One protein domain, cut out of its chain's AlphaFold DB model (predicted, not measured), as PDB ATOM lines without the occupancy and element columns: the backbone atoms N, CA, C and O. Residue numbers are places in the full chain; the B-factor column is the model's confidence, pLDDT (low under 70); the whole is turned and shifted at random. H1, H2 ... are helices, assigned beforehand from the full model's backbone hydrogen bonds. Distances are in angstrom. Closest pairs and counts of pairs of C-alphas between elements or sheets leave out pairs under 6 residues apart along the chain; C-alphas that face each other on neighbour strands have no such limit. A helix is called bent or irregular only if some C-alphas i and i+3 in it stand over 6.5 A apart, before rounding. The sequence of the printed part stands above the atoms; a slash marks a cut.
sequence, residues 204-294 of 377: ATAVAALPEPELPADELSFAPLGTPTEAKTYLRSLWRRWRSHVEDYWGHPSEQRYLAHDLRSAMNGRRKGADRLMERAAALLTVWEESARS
ATOM      1  N   ALA A 204      14.079 -49.463  -6.797       92.44
ATOM      2  CA  ALA A 204      14.919 -50.643  -6.587       92.44
ATOM      3  C   ALA A 204      15.752 -50.984  -7.834       92.44
ATOM      4  O   ALA A 204      16.918 -51.366  -7.734       92.44
ATOM      5  N   THR A 205      15.190 -50.769  -9.029       91.50
ATOM      6  CA  THR A 205      15.928 -50.910 -10.292       91.50
ATOM      7  C   THR A 205      17.019 -49.851 -10.447       91.50
ATOM      8  O   THR A 205      18.128 -50.175 -10.872       91.50
ATOM      9  N   ALA A 206      16.738 -48.599 -10.076       90.69
ATOM     10  CA  ALA A 206      17.745 -47.540 -10.066       90.69
ATOM     11  C   ALA A 206      18.873 -47.853  -9.068       90.69
ATOM     12  O   ALA A 206      20.044 -47.701  -9.407       90.69
ATOM     13  N   VAL A 207      18.540 -48.380  -7.883       92.25
ATOM     14  CA  VAL A 207      19.520 -48.827  -6.878       92.25
ATOM     15  C   VAL A 207      20.416 -49.943  -7.417       92.25
ATOM     16  O   VAL A 207      21.634 -49.873  -7.251       92.25
ATOM     17  N   ALA A 208      19.852 -50.919  -8.132       91.31
ATOM     18  CA  ALA A 208      20.626 -51.983  -8.775       91.31
ATOM     19  C   ALA A 208      21.630 -51.447  -9.817       91.31
ATOM     20  O   ALA A 208      22.700 -52.022 -10.029       91.31
ATOM     21  N   ALA A 209      21.302 -50.330 -10.468       89.81
ATOM     22  CA  ALA A 209      22.158 -49.681 -11.456       89.81
ATOM     23  C   ALA A 209      23.180 -48.704 -10.843       89.81
ATOM     24  O   ALA A 209      24.069 -48.239 -11.561       89.81
ATOM     25  N   LEU A 210      23.092 -48.390  -9.542       90.88
ATOM     26  CA  LEU A 210      23.983 -47.415  -8.918       90.88
ATOM     27  C   LEU A 210      25.449 -47.892  -8.939       90.88
ATOM     28  O   LEU A 210      25.747 -49.015  -8.496       90.88
ATOM     29  N   PRO A 211      26.389 -47.034  -9.382       91.69
ATOM     30  CA  PRO A 211      27.812 -47.293  -9.213       91.69
ATOM     31  C   PRO A 211      28.206 -47.246  -7.729       91.69
ATOM     32  O   PRO A 211      27.501 -46.667  -6.901       91.69
ATOM     33  N   GLU A 212      29.355 -47.841  -7.389       93.12
ATOM     34  CA  GLU A 212      29.924 -47.714  -6.039       93.12
ATOM     35  C   GLU A 212      30.196 -46.223  -5.743       93.12
ATOM     36  O   GLU A 212      30.932 -45.590  -6.507       93.12
ATOM     37  N   PRO A 213      29.605 -45.643  -4.678       92.00
ATOM     38  CA  PRO A 213      29.741 -44.228  -4.371       92.00
ATOM     39  C   PRO A 213      31.113 -43.923  -3.771       92.00
ATOM     40  O   PRO A 213      31.811 -44.798  -3.250       92.00
ATOM     41  N   GLU A 214      31.482 -42.645  -3.771       91.25
ATOM     42  CA  GLU A 214      32.630 -42.185  -2.995       91.25
ATOM     43  C   GLU A 214      32.336 -42.330  -1.495       91.25
ATOM     44  O   GLU A 214      31.364 -41.791  -0.968       91.25
ATOM     45  N   LEU A 215      33.170 -43.112  -0.804       93.19
ATOM     46  CA  LEU A 215      32.972 -43.442   0.606       93.19
ATOM     47  C   LEU A 215      33.744 -42.457   1.495       93.19
ATOM     48  O   LEU A 215      34.975 -42.405   1.383       93.19
ATOM     49  N   PRO A 216      33.082 -41.744   2.424       92.31
ATOM     50  CA  PRO A 216      33.713 -40.713   3.246       92.31
ATOM     51  C   PRO A 216      34.462 -41.303   4.451       92.31
ATOM     52  O   PRO A 216      34.199 -40.986   5.608       92.31
ATOM     53  N   ALA A 217      35.413 -42.196   4.186       88.88
ATOM     54  CA  ALA A 217      36.131 -42.946   5.213       88.88
ATOM     55  C   ALA A 217      37.066 -42.090   6.092       88.88
ATOM     56  O   ALA A 217      37.457 -42.533   7.171       88.88
ATOM     57  N   ASP A 218      37.407 -40.880   5.639       89.69
ATOM     58  CA  ASP A 218      38.269 -39.931   6.353       89.69
ATOM     59  C   ASP A 218      37.496 -39.030   7.340       89.69
ATOM     60  O   ASP A 218      38.105 -38.268   8.095       89.69
ATOM     61  N   GLU A 219      36.159 -39.091   7.366       90.44
ATOM     62  CA  GLU A 219      35.373 -38.288   8.305       90.44
ATOM     63  C   GLU A 219      35.575 -38.745   9.755       90.44
ATOM     64  O   GLU A 219      35.547 -39.932  10.086       90.44
ATOM     65  N   LEU A 220      35.673 -37.770  10.666       87.19
ATOM     66  CA  LEU A 220      35.861 -38.021  12.100       87.19
ATOM     67  C   LEU A 220      34.740 -38.872  12.717       87.19
ATOM     68  O   LEU A 220      34.979 -39.575  13.700       87.19
ATOM     69  N   SER A 221      33.539 -38.841  12.140       88.00
ATOM     70  CA  SER A 221      32.399 -39.661  12.565       88.00
ATOM     71  C   SER A 221      32.634 -41.165  12.367       88.00
ATOM     72  O   SER A 221      32.060 -41.963  13.104       88.00
ATOM     73  N   PHE A 222      33.525 -41.562  11.446       89.62
ATOM     74  CA  PHE A 222      33.896 -42.961  11.188       89.62
ATOM     75  C   PHE A 222      35.192 -43.401  11.878       89.62
ATOM     76  O   PHE A 222      35.516 -44.588  11.859       89.62
ATOM     77  N   ALA A 223      35.890 -42.501  12.579       88.00
ATOM     78  CA  ALA A 223      37.087 -42.833  13.359       88.00
ATOM     79  C   ALA A 223      36.912 -44.016  14.348       88.00
ATOM     80  O   ALA A 223      37.873 -44.768  14.553       88.00
ATOM     81  N   PRO A 224      35.725 -44.260  14.955       88.88
ATOM     82  CA  PRO A 224      35.526 -45.439  15.798       88.88
ATOM     83  C   PRO A 224      35.714 -46.783  15.075       88.88
ATOM     84  O   PRO A 224      36.045 -47.765  15.740       88.88
ATOM     85  N   LEU A 225      35.567 -46.833  13.744       86.62
ATOM     86  CA  LEU A 225      35.723 -48.047  12.931       86.62
ATOM     87  C   LEU A 225      37.183 -48.462  12.703       86.62
ATOM     88  O   LEU A 225      37.423 -49.576  12.243       86.62
ATOM     89  N   GLY A 226      38.154 -47.600  13.023       89.12
ATOM     90  CA  GLY A 226      39.568 -47.893  12.796       89.12
ATOM     91  C   GLY A 226      40.287 -46.826  11.985       89.12
ATOM     92  O   GLY A 226      39.976 -45.640  12.046       89.12
ATOM     93  N   THR A 227      41.301 -47.275  11.258       90.88
ATOM     94  CA  THR A 227      41.989 -46.486  10.237       90.88
ATOM     95  C   THR A 227      41.044 -46.166   9.070       90.88
ATOM     96  O   THR A 227      40.090 -46.916   8.842       90.88
ATOM     97  N   PRO A 228      41.308 -45.119   8.265       91.69
ATOM     98  CA  PRO A 228      40.485 -44.820   7.089       91.69
ATOM     99  C   PRO A 228      40.338 -46.001   6.117       91.69
ATOM    100  O   PRO A 228      39.282 -46.206   5.524       91.69
ATOM    101  N   THR A 229      41.360 -46.849   5.993       92.19
ATOM    102  CA  THR A 229      41.305 -48.069   5.169       92.19
ATOM    103  C   THR A 229      40.308 -49.100   5.712       92.19
ATOM    104  O   THR A 229      39.549 -49.703   4.946       92.19
ATOM    105  N   GLU A 230      40.278 -49.298   7.033       91.06
ATOM    106  CA  GLU A 230      39.314 -50.183   7.704       91.06
ATOM    107  C   GLU A 230      37.899 -49.606   7.603       91.06
ATOM    108  O   GLU A 230      36.982 -50.303   7.168       91.06
ATOM    109  N   ALA A 231      37.734 -48.309   7.889       91.25
ATOM    110  CA  ALA A 231      36.463 -47.602   7.744       91.25
ATOM    111  C   ALA A 231      35.913 -47.725   6.315       91.25
ATOM    112  O   ALA A 231      34.759 -48.106   6.130       91.25
ATOM    113  N   LYS A 232      36.749 -47.522   5.287       94.19
ATOM    114  CA  LYS A 232      36.361 -47.696   3.878       94.19
ATOM    115  C   LYS A 232      35.872 -49.112   3.578       94.19
ATOM    116  O   LYS A 232      34.928 -49.284   2.811       94.19
ATOM    117  N   THR A 233      36.487 -50.126   4.183       93.56
ATOM    118  CA  THR A 233      36.085 -51.528   4.006       93.56
ATOM    119  C   THR A 233      34.704 -51.790   4.606       93.56
ATOM    120  O   THR A 233      33.849 -52.377   3.939       93.56
ATOM    121  N   TYR A 234      34.449 -51.302   5.823       93.38
ATOM    122  CA  TYR A 234      33.140 -51.422   6.465       93.38
ATOM    123  C   TYR A 234      32.052 -50.635   5.730       93.38
ATOM    124  O   TYR A 234      30.975 -51.175   5.494       93.38
ATOM    125  N   LEU A 235      32.345 -49.409   5.289       94.12
ATOM    126  CA  LEU A 235      31.409 -48.590   4.515       94.12
ATOM    127  C   LEU A 235      31.075 -49.214   3.158       94.12
ATOM    128  O   LEU A 235      29.916 -49.225   2.754       94.12
ATOM    129  N   ARG A 236      32.058 -49.814   2.479       95.19
ATOM    130  CA  ARG A 236      31.818 -50.566   1.240       95.19
ATOM    131  C   ARG A 236      30.934 -51.784   1.486       95.19
ATOM    132  O   ARG A 236      30.049 -52.075   0.689       95.19
ATOM    133  N   SER A 237      31.183 -52.509   2.575       93.75
ATOM    134  CA  SER A 237      30.360 -53.651   2.979       93.75
ATOM    135  C   SER A 237      28.923 -53.228   3.303       93.75
ATOM    136  O   SER A 237      27.991 -53.928   2.910       93.75
ATOM    137  N   LEU A 238      28.742 -52.084   3.968       94.25
ATOM    138  CA  LEU A 238      27.429 -51.494   4.229       94.25
ATOM    139  C   LEU A 238      26.721 -51.124   2.922       94.25
ATOM    140  O   LEU A 238      25.583 -51.534   2.726       94.25
ATOM    141  N   TRP A 239      27.400 -50.424   2.006       95.06
ATOM    142  CA  TRP A 239      26.830 -50.051   0.708       95.06
ATOM    143  C   TRP A 239      26.375 -51.271  -0.099       95.06
ATOM    144  O   TRP A 239      25.247 -51.300  -0.579       95.06
ATOM    145  N   ARG A 240      27.215 -52.311  -0.200       94.69
ATOM    146  CA  ARG A 240      26.871 -53.543  -0.932       94.69
ATOM    147  C   ARG A 240      25.672 -54.265  -0.328       94.69
ATOM    148  O   ARG A 240      24.820 -54.727  -1.075       94.69
ATOM    149  N   ARG A 241      25.604 -54.356   1.004       93.00
ATOM    150  CA  ARG A 241      24.463 -54.965   1.702       93.00
ATOM    151  C   ARG A 241      23.195 -54.156   1.498       93.00
ATOM    152  O   ARG A 241      22.202 -54.722   1.071       93.00
ATOM    153  N   TRP A 242      23.245 -52.848   1.734       94.50
ATOM    154  CA  TRP A 242      22.103 -51.968   1.500       94.50
ATOM    155  C   TRP A 242      21.597 -52.086   0.063       94.50
ATOM    156  O   TRP A 242      20.415 -52.334  -0.141       94.50
ATOM    157  N   ARG A 243      22.496 -52.010  -0.924       94.50
ATOM    158  CA  ARG A 243      22.141 -52.174  -2.336       94.50
ATOM    159  C   ARG A 243      21.477 -53.527  -2.597       94.50
ATOM    160  O   ARG A 243      20.408 -53.540  -3.187       94.50
ATOM    161  N   SER A 244      22.082 -54.627  -2.143       92.19
ATOM    162  CA  SER A 244      21.545 -55.983  -2.337       92.19
ATOM    163  C   SER A 244      20.173 -56.167  -1.677       92.19
ATOM    164  O   SER A 244      19.268 -56.735  -2.276       92.19
ATOM    165  N   HIS A 245      19.975 -55.628  -0.472       91.75
ATOM    166  CA  HIS A 245      18.677 -55.673   0.199       91.75
ATOM    167  C   HIS A 245      17.618 -54.849  -0.534       91.75
ATOM    168  O   HIS A 245      16.495 -55.309  -0.692       91.75
ATOM    169  N   VAL A 246      17.949 -53.633  -0.967       92.38
ATOM    170  CA  VAL A 246      16.982 -52.746  -1.625       92.38
ATOM    171  C   VAL A 246      16.668 -53.209  -3.043       92.38
ATOM    172  O   VAL A 246      15.517 -53.119  -3.462       92.38
ATOM    173  N   GLU A 247      17.656 -53.711  -3.788       92.50
ATOM    174  CA  GLU A 247      17.420 -54.171  -5.153       92.50
ATOM    175  C   GLU A 247      16.455 -55.367  -5.161       92.50
ATOM    176  O   GLU A 247      15.542 -55.390  -5.983       92.50
ATOM    177  N   ASP A 248      16.571 -56.308  -4.229       91.56
ATOM    178  CA  ASP A 248      15.757 -57.531  -4.207       91.56
ATOM    179  C   ASP A 248      14.443 -57.422  -3.415       91.56
ATOM    180  O   ASP A 248      13.725 -58.417  -3.282       91.56
ATOM    181  N   TYR A 249      14.088 -56.232  -2.923       89.31
ATOM    182  CA  TYR A 249      12.922 -56.002  -2.064       89.31
ATOM    183  C   TYR A 249      11.844 -55.120  -2.717       89.31
ATOM    184  O   TYR A 249      12.085 -54.407  -3.688       89.31
ATOM    185  N   TRP A 250      10.618 -55.189  -2.185       86.81
ATOM    186  CA  TRP A 250       9.445 -54.438  -2.668       86.81
ATOM    187  C   TRP A 250       9.105 -53.196  -1.820       86.81
ATOM    188  O   TRP A 250       8.195 -52.449  -2.171       86.81
ATOM    189  N   GLY A 251       9.786 -53.005  -0.684       83.38
ATOM    190  CA  GLY A 251       9.518 -51.933   0.281       83.38
ATOM    191  C   GLY A 251      10.401 -50.700   0.096       83.38
ATOM    192  O   GLY A 251      11.217 -50.617  -0.824       83.38
ATOM    193  N   HIS A 252      10.238 -49.726   0.987       83.38
ATOM    194  CA  HIS A 252      10.970 -48.468   0.908       83.38
ATOM    195  C   HIS A 252      12.452 -48.668   1.303       83.38
ATOM    196  O   HIS A 252      12.731 -49.390   2.266       83.38
ATOM    197  N   PRO A 253      13.438 -48.026   0.637       84.56
ATOM    198  CA  PRO A 253      14.853 -48.179   0.997       84.56
ATOM    199  C   PRO A 253      15.179 -47.793   2.446       84.56
ATOM    200  O   PRO A 253      16.095 -48.358   3.048       84.56
ATOM    201  N   SER A 254      14.414 -46.864   3.028       79.19
ATOM    202  CA  SER A 254      14.541 -46.476   4.441       79.19
ATOM    203  C   SER A 254      14.214 -47.605   5.426       79.19
ATOM    204  O   SER A 254      14.714 -47.567   6.549       79.19
ATOM    205  N   GLU A 255      13.459 -48.635   5.025       80.75
ATOM    206  CA  GLU A 255      13.244 -49.831   5.853       80.75
ATOM    207  C   GLU A 255      14.570 -50.559   6.128       80.75
ATOM    208  O   GLU A 255      14.675 -51.313   7.087       80.75
ATOM    209  N   GLN A 256      15.617 -50.293   5.336       84.69
ATOM    210  CA  GLN A 256      16.951 -50.873   5.504       84.69
ATOM    211  C   GLN A 256      17.878 -50.029   6.398       84.69
ATOM    212  O   GLN A 256      19.079 -50.294   6.472       84.69
ATOM    213  N   ARG A 257      17.353 -49.017   7.108       81.62
ATOM    214  CA  ARG A 257      18.135 -48.182   8.041       81.62
ATOM    215  C   ARG A 257      18.788 -48.982   9.169       81.62
ATOM    216  O   ARG A 257      19.874 -48.611   9.613       81.62
ATOM    217  N   TYR A 258      18.189 -50.105   9.574       82.69
ATOM    218  CA  TYR A 258      18.754 -50.990  10.599       82.69
ATOM    219  C   TYR A 258      20.148 -51.522  10.228       82.69
ATOM    220  O   TYR A 258      20.940 -51.799  11.126       82.69
ATOM    221  N   LEU A 259      20.496 -51.598   8.933       86.69
ATOM    222  CA  LEU A 259      21.824 -52.023   8.475       86.69
ATOM    223  C   LEU A 259      22.946 -51.123   9.009       86.69
ATOM    224  O   LEU A 259      24.087 -51.564   9.137       86.69
ATOM    225  N   ALA A 260      22.644 -49.875   9.385       85.75
ATOM    226  CA  ALA A 260      23.606 -49.012  10.064       85.75
ATOM    227  C   ALA A 260      24.130 -49.647  11.370       85.75
ATOM    228  O   ALA A 260      25.291 -49.443  11.727       85.75
ATOM    229  N   HIS A 261      23.324 -50.470  12.057       85.31
ATOM    230  CA  HIS A 261      23.733 -51.147  13.290       85.31
ATOM    231  C   HIS A 261      24.827 -52.191  13.068       85.31
ATOM    232  O   HIS A 261      25.587 -52.469  13.998       85.31
ATOM    233  N   ASP A 262      25.003 -52.698  11.847       84.19
ATOM    234  CA  ASP A 262      26.092 -53.624  11.529       84.19
ATOM    235  C   ASP A 262      27.470 -52.980  11.736       84.19
ATOM    236  O   ASP A 262      28.444 -53.660  12.073       84.19
ATOM    237  N   LEU A 263      27.560 -51.651  11.599       85.62
ATOM    238  CA  LEU A 263      28.778 -50.899  11.895       85.62
ATOM    239  C   LEU A 263      29.101 -50.877  13.393       85.62
ATOM    240  O   LEU A 263      30.269 -50.774  13.766       85.62
ATOM    241  N   ARG A 264      28.102 -51.023  14.271       83.50
ATOM    242  CA  ARG A 264      28.307 -51.053  15.726       83.50
ATOM    243  C   ARG A 264      29.107 -52.281  16.153       83.50
ATOM    244  O   ARG A 264      29.982 -52.180  17.013       83.50
ATOM    245  N   SER A 265      28.862 -53.420  15.508       80.56
ATOM    246  CA  SER A 265      29.614 -54.662  15.722       80.56
ATOM    247  C   SER A 265      31.083 -54.535  15.295       80.56
ATOM    248  O   SER A 265      31.954 -55.174  15.882       80.56
ATOM    249  N   ALA A 266      31.384 -53.651  14.338       81.62
ATOM    250  CA  ALA A 266      32.737 -53.392  13.846       81.62
ATOM    251  C   ALA A 266      33.582 -52.482  14.763       81.62
ATOM    252  O   ALA A 266      34.792 -52.365  14.576       81.62
ATOM    253  N   MET A 267      32.988 -51.854  15.785       80.62
ATOM    254  CA  MET A 267      33.671 -50.869  16.638       80.62
ATOM    255  C   MET A 267      34.737 -51.467  17.584       80.62
ATOM    256  O   MET A 267      35.370 -50.715  18.325       80.62
ATOM    257  N   ASN A 268      34.948 -52.792  17.613       70.75
ATOM    258  CA  ASN A 268      35.992 -53.471  18.406       70.75
ATOM    259  C   ASN A 268      36.104 -52.972  19.871       70.75
ATOM    260  O   ASN A 268      37.195 -52.754  20.397       70.75
ATOM    261  N   GLY A 269      34.966 -52.731  20.536       68.56
ATOM    262  CA  GLY A 269      34.908 -52.263  21.931       68.56
ATOM    263  C   GLY A 269      35.053 -50.745  22.143       68.56
ATOM    264  O   GLY A 269      34.946 -50.275  23.277       68.56
ATOM    265  N   ARG A 270      35.232 -49.946  21.083       74.81
ATOM    266  CA  ARG A 270      35.330 -48.476  21.145       74.81
ATOM    267  C   ARG A 270      33.943 -47.840  21.234       74.81
ATOM    268  O   ARG A 270      33.373 -47.422  20.242       74.81
ATOM    269  N   ARG A 271      33.387 -47.747  22.444       75.38
ATOM    270  CA  ARG A 271      32.015 -47.234  22.660       75.38
ATOM    271  C   ARG A 271      31.870 -45.714  22.486       75.38
ATOM    272  O   ARG A 271      30.769 -45.225  22.260       75.38
ATOM    273  N   LYS A 272      32.963 -44.952  22.601       82.19
ATOM    274  CA  LYS A 272      32.929 -43.484  22.504       82.19
ATOM    275  C   LYS A 272      32.738 -43.059  21.044       82.19
ATOM    276  O   LYS A 272      33.606 -43.320  20.220       82.19
ATOM    277  N   GLY A 273      31.629 -42.378  20.755       81.19
ATOM    278  CA  GLY A 273      31.286 -41.914  19.404       81.19
ATOM    279  C   GLY A 273      30.367 -42.852  18.614       81.19
ATOM    280  O   GLY A 273      30.163 -42.599  17.433       81.19
ATOM    281  N   ALA A 274      29.807 -43.891  19.249       85.19
ATOM    282  CA  ALA A 274      28.830 -44.787  18.622       85.19
ATOM    283  C   ALA A 274      27.615 -44.032  18.066       85.19
ATOM    284  O   ALA A 274      27.254 -44.242  16.917       85.19
ATOM    285  N   ASP A 275      27.046 -43.102  18.831       86.62
ATOM    286  CA  ASP A 275      25.834 -42.387  18.410       86.62
ATOM    287  C   ASP A 275      26.094 -41.516  17.171       86.62
ATOM    288  O   ASP A 275      25.349 -41.574  16.201       86.62
ATOM    289  N   ARG A 276      27.233 -40.806  17.134       89.19
ATOM    290  CA  ARG A 276      27.651 -40.010  15.962       89.19
ATOM    291  C   ARG A 276      27.932 -40.870  14.732       89.19
ATOM    292  O   ARG A 276      27.662 -40.445  13.612       89.19
ATOM    293  N   LEU A 277      28.506 -42.058  14.935       90.31
ATOM    294  CA  LEU A 277      28.712 -43.034  13.868       90.31
ATOM    295  C   LEU A 277      27.364 -43.478  13.286       90.31
ATOM    296  O   LEU A 277      27.211 -43.502  12.068       90.31
ATOM    297  N   MET A 278      26.402 -43.807  14.150       89.44
ATOM    298  CA  MET A 278      25.069 -44.267  13.755       89.44
ATOM    299  C   MET A 278      24.278 -43.179  13.025       89.44
ATOM    300  O   MET A 278      23.760 -43.440  11.942       89.44
ATOM    301  N   GLU A 279      24.255 -41.959  13.561       89.38
ATOM    302  CA  GLU A 279      23.612 -40.799  12.934       89.38
ATOM    303  C   GLU A 279      24.199 -40.537  11.540       89.38
ATOM    304  O   GLU A 279      23.474 -40.401  10.551       89.38
ATOM    305  N   ARG A 280      25.534 -40.559  11.421       92.69
ATOM    306  CA  ARG A 280      26.190 -40.349  10.129       92.69
ATOM    307  C   ARG A 280      25.952 -41.505   9.159       92.69
ATOM    308  O   ARG A 280      25.779 -41.257   7.969       92.69
ATOM    309  N   ALA A 281      25.919 -42.746   9.638       89.88
ATOM    310  CA  ALA A 281      25.600 -43.909   8.815       89.88
ATOM    311  C   ALA A 281      24.158 -43.854   8.284       89.88
ATOM    312  O   ALA A 281      23.948 -44.077   7.095       89.88
ATOM    313  N   ALA A 282      23.183 -43.477   9.115       88.62
ATOM    314  CA  ALA A 282      21.798 -43.274   8.687       88.62
ATOM    315  C   ALA A 282      21.674 -42.140   7.649       88.62
ATOM    316  O   ALA A 282      20.958 -42.277   6.652       88.62
ATOM    317  N   ALA A 283      22.435 -41.053   7.824       90.62
ATOM    318  CA  ALA A 283      22.518 -39.987   6.830       90.62
ATOM    319  C   ALA A 283      23.112 -40.484   5.499       90.62
ATOM    320  O   ALA A 283      22.617 -40.108   4.442       90.62
ATOM    321  N   LEU A 284      24.125 -41.363   5.521       92.56
ATOM    322  CA  LEU A 284      24.674 -41.957   4.293       92.56
ATOM    323  C   LEU A 284      23.660 -42.820   3.542       92.56
ATOM    324  O   LEU A 284      23.571 -42.699   2.323       92.56
ATOM    325  N   LEU A 285      22.884 -43.648   4.246       91.25
ATOM    326  CA  LEU A 285      21.822 -44.442   3.616       91.25
ATOM    327  C   LEU A 285      20.799 -43.535   2.914       91.25
ATOM    328  O   LEU A 285      20.400 -43.816   1.786       91.25
ATOM    329  N   THR A 286      20.446 -42.412   3.545       90.44
ATOM    330  CA  THR A 286      19.547 -41.402   2.960       90.44
ATOM    331  C   THR A 286      20.154 -40.753   1.709       90.44
ATOM    332  O   THR A 286      19.482 -40.635   0.690       90.44
ATOM    333  N   VAL A 287      21.445 -40.406   1.732       92.56
ATOM    334  CA  VAL A 287      22.150 -39.847   0.560       92.56
ATOM    335  C   VAL A 287      22.181 -40.836  -0.610       92.56
ATOM    336  O   VAL A 287      22.009 -40.439  -1.766       92.56
ATOM    337  N   TRP A 288      22.402 -42.126  -0.347       93.31
ATOM    338  CA  TRP A 288      22.383 -43.147  -1.400       93.31
ATOM    339  C   TRP A 288      20.989 -43.337  -1.985       93.31
ATOM    340  O   TRP A 288      20.845 -43.487  -3.198       93.31
ATOM    341  N   GLU A 289      19.963 -43.274  -1.145       90.88
ATOM    342  CA  GLU A 289      18.579 -43.290  -1.589       90.88
ATOM    343  C   GLU A 289      18.248 -42.082  -2.484       90.88
ATOM    344  O   GLU A 289      17.713 -42.251  -3.579       90.88
ATOM    345  N   GLU A 290      18.616 -40.866  -2.078       90.50
ATOM    346  CA  GLU A 290      18.440 -39.655  -2.891       90.50
ATOM    347  C   GLU A 290      19.212 -39.733  -4.215       90.50
ATOM    348  O   GLU A 290      18.712 -39.320  -5.267       90.50
ATOM    349  N   SER A 291      20.408 -40.325  -4.191       90.38
ATOM    350  CA  SER A 291      21.200 -40.596  -5.395       90.38
ATOM    351  C   SER A 291      20.474 -41.562  -6.335       90.38
ATOM    352  O   SER A 291      20.469 -41.350  -7.545       90.38
ATOM    353  N   ALA A 292      19.806 -42.588  -5.798       89.12
ATOM    354  CA  ALA A 292      18.993 -43.517  -6.581       89.12
ATOM    355  C   ALA A 292      17.779 -42.825  -7.214       89.12
ATOM    356  O   ALA A 292      17.508 -43.018  -8.396       89.12
ATOM    357  N   ARG A 293      17.070 -41.987  -6.443       87.69
ATOM    358  CA  ARG A 293      15.900 -41.236  -6.930       87.69
ATOM    359  C   ARG A 293      16.277 -40.230  -8.019       87.69
ATOM    360  O   ARG A 293      15.552 -40.099  -8.997       87.69
ATOM    361  N   SER A 294      17.404 -39.534  -7.862       84.88
ATOM    362  CA  SER A 294      17.898 -38.540  -8.832       84.88
ATOM    363  C   SER A 294      18.534 -39.161 -10.074       84.88
ATOM    364  O   SER A 294      18.444 -38.585 -11.153       84.88
TER     365      SER A 294
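AT A GLANCE: This is residues 204 to 294 of the 377 residues of an uncharacterized protein of Streptomyces sp. SID4950 (UniProt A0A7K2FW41). Three longer helices, H3, H4 and H5, fold back and forth as a trough: H4 touches both of the others along its base, while H3 and H5 form its two splayed walls. Two short helices close the trough's ends, H1 by the last residues of H3 and H5 and H2 by their first residues, and the link of residues 210 to 219 runs from H1 to H2 along the side opposite H4. The printed part has 91 residues with five named helices, in the order H1, H2, H3, H4, H5, and no named strand; its class is all helix. It is compact, with a radius of gyration of the C-alphas of 12.8 A, and elongated, spanning 36 by 22 by 17 A.

IN THESE COORDINATES: H1 is residues 204 to 209, with C-alpha 204 at (14.919, -50.643, -6.587). H2 is residues 220 to 225 and is irregular, with C-alphas 221 and 224 7.3 A apart. H3, residues 228 to 247, is 27.7 A long and begins at C-alpha 228 (40.485, -44.820, 7.089). H4, residues 253 to 265, is 21.8 A long and irregular, with C-alphas 255 and 258 7.4 A apart. H5, residues 274 to 294, is 30.2 A long and ends at C-alpha 294 (17.898, -38.540, -8.832).

HOW THE PARTS SIT: H3 and H5 are the hubs, touching three helices each. H3 and H4 form a helical hairpin, opposite ways at a shallow tilt of 32 degrees, only just short of steep; their closest C-alphas, of Val 246 and Pro 253, are 5.7 A apart. H4 and H5 form another, opposite ways at a shallow tilt of 33 degrees, only just short of steep; their closest C-alphas, of Ala 260 and Ala 281, are 5.6 A apart. H3 and H5 are close but not clearly touching, the same way at a steep tilt of 49 degrees, with the closest C-alphas, of Trp 242 and Leu 285, 7.8 A apart. H1 touches H3 at residues 243 to 247 alone, with the C-alphas of Ala 204 and Glu 247 closest at 4.6 A. H1 touches H5 at residues 289 to 293 alone, about perpendicular at 87 degrees, with the C-alphas of Val 207 and Ala 292 closest at 5.3 A. H2 touches H5 at residues 274 to 280 alone, with the C-alphas of Ser 221 and Leu 277 closest at 5.2 A. H2 and H3 touch only at the corner, with the C-alphas of Leu 225 and Ala 231 closest at 5.3 A. Every O i to N i+4 pair is within hydrogen-bond range in H1, H3 and H5; in H2 it is 0 of 2, with 2 of 3 O i to N i+3 pairs within range, and in H4 0 of 9, with 9 of 10.

THE WHOLE: The two C-alphas farthest apart, of Gly 269 and Ser 294, are 37.7 A apart. The printed part has no cut. The links H2 to H3 and H3 to H4 are tight, and those from H1 to H2 and H4 to H5 are short. The mean pLDDT of the printed part is 88.5, and residue 269 alone is under 70.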